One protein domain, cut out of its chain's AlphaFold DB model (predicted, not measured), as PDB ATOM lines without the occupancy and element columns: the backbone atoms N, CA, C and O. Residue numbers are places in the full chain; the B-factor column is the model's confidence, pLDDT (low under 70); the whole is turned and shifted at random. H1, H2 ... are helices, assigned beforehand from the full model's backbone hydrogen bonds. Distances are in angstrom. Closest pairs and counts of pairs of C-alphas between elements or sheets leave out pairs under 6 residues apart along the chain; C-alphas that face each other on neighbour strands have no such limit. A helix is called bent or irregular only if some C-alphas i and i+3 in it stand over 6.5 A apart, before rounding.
ATOM      1  N   VAL A  55     171.879 243.268 349.137       64.56
ATOM      2  CA  VAL A  55     173.006 243.115 348.211       64.56
ATOM      3  C   VAL A  55     173.745 241.783 348.375       64.56
ATOM      4  O   VAL A  55     174.213 241.236 347.381       64.56
ATOM      5  N   THR A  56     173.805 241.224 349.584       64.12
ATOM      6  CA  THR A  56     174.529 239.971 349.861       64.12
ATOM      7  C   THR A  56     173.798 238.680 349.478       64.12
ATOM      8  O   THR A  56     174.451 237.645 349.400       64.12
ATOM      9  N   GLU A  57     172.482 238.708 349.254       68.00
ATOM     10  CA  GLU A  57     171.676 237.490 349.014       68.00
ATOM     11  C   GLU A  57     171.204 237.327 347.558       68.00
ATOM     12  O   GLU A  57     170.746 236.254 347.174       68.00
ATOM     13  N   LEU A  58     171.330 238.370 346.737       66.81
ATOM     14  CA  LEU A  58     170.973 238.346 345.318       66.81
ATOM     15  C   LEU A  58     172.140 237.806 344.479       66.81
ATOM     16  O   LEU A  58     173.279 238.252 344.638       66.81
ATOM     17  N   GLN A  59     171.860 236.858 343.577       80.12
ATOM     18  CA  GLN A  59     172.858 236.394 342.614       80.12
ATOM     19  C   GLN A  59     173.285 237.559 341.707       80.12
ATOM     20  O   GLN A  59     172.499 238.463 341.426       80.12
ATOM     21  N   GLU A  60     174.537 237.562 341.234       81.88
ATOM     22  CA  GLU A  60     175.058 238.641 340.375       81.88
ATOM     23  C   GLU A  60     174.202 238.880 339.116       81.88
ATOM     24  O   GLU A  60     174.170 239.989 338.579       81.88
ATOM     25  N   GLU A  61     173.505 237.845 338.642       82.31
ATOM     26  CA  GLU A  61     172.590 237.913 337.502       82.31
ATOM     27  C   GLU A  61     171.331 238.727 337.825       82.31
ATOM     28  O   GLU A  61     170.963 239.621 337.056       82.31
ATOM     29  N   ASP A  62     170.741 238.515 339.003       85.50
ATOM     30  CA  ASP A  62     169.572 239.264 339.464       85.50
ATOM     31  C   ASP A  62     169.916 240.736 339.723       85.50
ATOM     32  O   ASP A  62     169.115 241.625 339.429       85.50
ATOM     33  N   HIS A  63     171.132 241.020 340.208       82.12
ATOM     34  CA  HIS A  63     171.637 242.391 340.357       82.12
ATOM     35  C   HIS A  63     171.681 243.122 339.023       82.12
ATOM     36  O   HIS A  63     171.165 244.233 338.905       82.12
ATOM     37  N   LYS A  64     172.245 242.488 337.990       87.25
ATOM     38  CA  LYS A  64     172.308 243.077 336.645       87.25
ATOM     39  C   LYS A  64     170.915 243.307 336.072       87.25
ATOM     40  O   LYS A  64     170.689 244.332 335.427       87.25
ATOM     41  N   GLN A  65     169.984 242.384 336.307       91.38
ATOM     42  CA  GLN A  65     168.609 242.533 335.842       91.38
ATOM     43  C   GLN A  65     167.884 243.674 336.572       91.38
ATOM     44  O   GLN A  65     167.297 244.535 335.915       91.38
ATOM     45  N   GLN A  66     168.003 243.762 337.900       88.12
ATOM     46  CA  GLN A  66     167.437 244.864 338.683       88.12
ATOM     47  C   GLN A  66     168.049 246.217 338.312       88.12
ATOM     48  O   GLN A  66     167.324 247.201 338.165       88.12
ATOM     49  N   GLU A  67     169.365 246.289 338.100       90.88
ATOM     50  CA  GLU A  67     170.016 247.502 337.606       90.88
ATOM     51  C   GLU A  67     169.424 247.928 336.259       90.88
ATOM     52  O   GLU A  67     169.059 249.093 336.089       90.88
ATOM     53  N   GLN A  68     169.276 246.998 335.310       94.19
ATOM     54  CA  GLN A  68     168.682 247.282 334.002       94.19
ATOM     55  C   GLN A  68     167.230 247.759 334.108       94.19
ATOM     56  O   GLN A  68     166.861 248.723 333.430       94.19
ATOM     57  N   GLU A  69     166.419 247.139 334.966       94.88
ATOM     58  CA  GLU A  69     165.035 247.552 335.220       94.88
ATOM     59  C   GLU A  69     164.965 248.962 335.817       94.88
ATOM     60  O   GLU A  69     164.215 249.809 335.322       94.88
ATOM     61  N   VAL A  70     165.808 249.263 336.808       93.69
ATOM     62  CA  VAL A  70     165.914 250.600 337.407       93.69
ATOM     63  C   VAL A  70     166.376 251.625 336.371       93.69
ATOM     64  O   VAL A  70     165.790 252.705 336.266       93.69
ATOM     65  N   PHE A  71     167.379 251.306 335.548       95.25
ATOM     66  CA  PHE A  71     167.828 252.191 334.472       95.25
ATOM     67  C   PHE A  71     166.739 252.439 333.429       95.25
ATOM     68  O   PHE A  71     166.623 253.565 332.933       95.25
ATOM     69  N   LYS A  72     165.941 251.421 333.095       96.56
ATOM     70  CA  LYS A  72     164.808 251.549 332.176       96.56
ATOM     71  C   LYS A  72     163.732 252.465 332.763       96.56
ATOM     72  O   LYS A  72     163.372 253.440 332.107       96.56
ATOM     73  N   ALA A  73     163.329 252.247 334.015       94.94
ATOM     74  CA  ALA A  73     162.361 253.097 334.712       94.94
ATOM     75  C   ALA A  73     162.834 254.562 334.821       94.94
ATOM     76  O   ALA A  73     162.065 255.489 334.575       94.94
ATOM     77  N   ILE A  74     164.123 254.789 335.113       96.31
ATOM     78  CA  ILE A  74     164.716 256.136 335.153       96.31
ATOM     79  C   ILE A  74     164.721 256.797 333.764       96.31
ATOM     80  O   ILE A  74     164.617 258.016 333.679       96.31
ATOM     81  N   ARG A  75     164.875 256.037 332.672       95.94
ATOM     82  CA  ARG A  75     164.861 256.589 331.304       95.94
ATOM     83  C   ARG A  75     163.461 256.947 330.817       95.94
ATOM     84  O   ARG A  75     163.340 257.894 330.043       95.94
ATOM     85  N   GLU A  76     162.450 256.190 331.229       97.75
ATOM     86  CA  GLU A  76     161.057 256.405 330.822       97.75
ATOM     87  C   GLU A  76     160.440 257.648 331.488       97.75
ATOM     88  O   GLU A  76     159.640 258.336 330.854       97.75
ATOM     89  N   ASP A  77     160.857 257.999 332.712       97.81
ATOM     90  CA  ASP A  77     160.407 259.209 333.414       97.81
ATOM     91  C   ASP A  77     161.465 260.343 333.380       97.81
ATOM     92  O   ASP A  77     162.482 260.287 334.087       97.81
ATOM     93  N   PRO A  78     161.232 261.436 332.621       95.81
ATOM     94  CA  PRO A  78     162.179 262.545 332.523       95.81
ATOM     95  C   PRO A  78     162.378 263.308 333.846       95.81
ATOM     96  O   PRO A  78     163.460 263.861 334.073       95.81
ATOM     97  N   VAL A  79     161.378 263.341 334.735       96.62
ATOM     98  CA  VAL A  79     161.476 264.027 336.035       96.62
ATOM     99  C   VAL A  79     162.397 263.241 336.964       96.62
ATOM    100  O   VAL A  79     163.303 263.819 337.581       96.62
ATOM    101  N   LEU A  80     162.222 261.918 337.012       93.62
ATOM    102  CA  LEU A  80     163.083 261.021 337.779       93.62
ATOM    103  C   LEU A  80     164.534 261.080 337.282       93.62
ATOM    104  O   LEU A  80     165.456 261.215 338.093       93.62
ATOM    105  N   LEU A  81     164.754 261.091 335.963       95.25
ATOM    106  CA  LEU A  81     166.087 261.254 335.372       95.25
ATOM    107  C   LEU A  81     166.771 262.557 335.811       95.25
ATOM    108  O   LEU A  81     167.957 262.554 336.157       95.25
ATOM    109  N   CYS A  82     166.045 263.678 335.819       95.69
ATOM    110  CA  CYS A  82     166.562 264.968 336.283       95.69
ATOM    111  C   CYS A  82     166.960 264.940 337.768       95.69
ATOM    112  O   CYS A  82     168.013 265.481 338.135       95.69
ATOM    113  N   LEU A  83     166.167 264.285 338.618       95.31
ATOM    114  CA  LEU A  83     166.482 264.113 340.038       95.31
ATOM    115  C   LEU A  83     167.738 263.259 340.232       95.31
ATOM    116  O   LEU A  83     168.662 263.685 340.931       95.31
ATOM    117  N   VAL A  84     167.817 262.106 339.567       95.00
ATOM    118  CA  VAL A  84     168.978 261.205 339.634       95.00
ATOM    119  C   VAL A  84     170.241 261.920 339.153       95.00
ATOM    120  O   VAL A  84     171.256 261.904 339.850       95.00
ATOM    121  N   ARG A  85     170.181 262.646 338.029       94.06
ATOM    122  CA  ARG A  85     171.305 263.464 337.540       94.06
ATOM    123  C   ARG A  85     171.741 264.517 338.552       94.06
ATOM    124  O   ARG A  85     172.937 264.681 338.765       94.06
ATOM    125  N   SER A  86     170.800 265.191 339.209       92.81
ATOM    126  CA  SER A  86     171.108 266.194 340.236       92.81
ATOM    127  C   SER A  86     171.788 265.571 341.459       92.81
ATOM    128  O   SER A  86     172.741 266.138 341.998       92.81
ATOM    129  N   VAL A  87     171.347 264.381 341.884       94.00
ATOM    130  CA  VAL A  87     171.972 263.622 342.980       94.00
ATOM    131  C   VAL A  87     173.373 263.155 342.590       94.00
ATOM    132  O   VAL A  87     174.312 263.388 343.354       94.00
ATOM    133  N   ILE A  88     173.542 262.584 341.394       92.12
ATOM    134  CA  ILE A  88     174.847 262.181 340.855       92.12
ATOM    135  C   ILE A  88     175.767 263.394 340.773       92.12
ATOM    136  O   ILE A  88     176.882 263.335 341.271       92.12
ATOM    137  N   GLN A  89     175.310 264.524 340.237       90.50
ATOM    138  CA  GLN A  89     176.109 265.742 340.143       90.50
ATOM    139  C   GLN A  89     176.460 266.301 341.525       90.50
ATOM    140  O   GLN A  89     177.567 266.798 341.729       90.50
ATOM    141  N   LYS A  90     175.572 266.190 342.519       89.19
ATOM    142  CA  LYS A  90     175.866 266.552 343.913       89.19
ATOM    143  C   LYS A  90     176.905 265.616 344.536       89.19
ATOM    144  O   LYS A  90     177.805 266.094 345.222       89.19
ATOM    145  N   HIS A  91     176.826 264.312 344.278       84.94
ATOM    146  CA  HIS A  91     177.809 263.331 344.745       84.94
ATOM    147  C   HIS A  91     179.154 263.488 344.043       84.94
ATOM    148  O   HIS A  91     180.178 263.596 344.708       84.94
ATOM    149  N   GLN A  92     179.158 263.605 342.720       84.19
ATOM    150  CA  GLN A  92     180.345 263.857 341.920       84.19
ATOM    151  C   GLN A  92     180.947 265.216 342.235       84.19
ATOM    152  O   GLN A  92     182.153 265.312 342.298       84.19
ATOM    153  N   SER A  93     180.174 266.270 342.491       80.88
ATOM    154  CA  SER A  93     180.748 267.544 342.949       80.88
ATOM    155  C   SER A  93     181.244 267.475 344.392       80.88
ATOM    156  O   SER A  93     182.139 268.234 344.745       80.88
ATOM    157  N   LYS A  94     180.717 266.573 345.228       80.75
ATOM    158  CA  LYS A  94     181.264 266.271 346.560       80.75
ATOM    159  C   LYS A  94     182.555 265.442 346.477       80.75
ATOM    160  O   LYS A  94     183.439 265.682 347.283       80.75
ATOM    161  N   GLN A  95     182.669 264.529 345.508       74.50
ATOM    162  CA  GLN A  95     183.858 263.701 345.257       74.50
ATOM    163  C   GLN A  95     184.950 264.448 344.469       74.50
ATOM    164  O   GLN A  95     186.102 264.438 344.872       74.50
ATOM    165  N   ARG A  96     184.588 265.141 343.377       67.25
ATOM    166  CA  ARG A  96     185.464 265.986 342.534       67.25
ATOM    167  C   ARG A  96     185.886 267.273 343.213       67.25
ATOM    168  O   ARG A  96     186.898 267.849 342.829       67.25
ATOM    169  N   LYS A  97     185.157 267.731 344.236       64.94
ATOM    170  CA  LYS A  97     185.803 268.523 345.279       64.94
ATOM    171  C   LYS A  97     186.722 267.560 346.024       64.94
ATOM    172  O   LYS A  97     186.446 267.217 347.172       64.94
TER     173      LYS A  97
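This is residues 55 to 97 of the 416 residues of the protein "Hypothetical protein" of Alexandrium monilatum (UniProt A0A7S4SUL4). Two helices of similar length, H1 and H2, meet near their ends and make an open V, with the tight link between them at its corner. The far part of H2, with the last printed residue, stands free as one arm of the V, and a short stretch before H1 folds back at the tip of the other. The printed part has 43 residues, with H1 followed by H2 and no named strand; its class is all helix. It is loose, with a radius of gyration of the C-alphas of 13.2 A, and flat, spanning 34 by 26 by 10 A.

The printed part begins at Val 55, whose C-alpha is at (173.006, 243.115, 348.211). H1 is residues 60 to 76, 24.6 A from first to last C-alpha, and begins with C-alpha 60 at (175.058, 238.641, 340.375). H2 is residues 78 to 96, 25.6 A from first to last C-alpha, and ends with C-alpha 96 at (185.464, 265.986, 342.534).

H1 and H2 touch only at the corner by their link, with 4 pairs of C-alphas within 8 A. The closest C-alphas are those of Ile 74 and Leu 81, 5.3 A apart. H1 touches with residues 74 to 75 alone, and H2 with residues 80 to 84 alone. Their lines stand at a steep tilt of 63 degrees, and they run opposite ways. Their centres are 17.9 A apart. In H1 and H2 every O i to N i+4 pair is within hydrogen-bond range, and neither helix is bent.

The two C-alphas farthest apart are those of Gln 59 and Lys 97, at 34.7 A. Residues 85 to 97, of which 85 to 96 belong to H2, stand free. The printed part has no cut, and the link from H1 to H2 is tight, with 1 residue. The mean pLDDT of the printed part is 87.2; residues 55 to 58 and 96 to 97 are under 70.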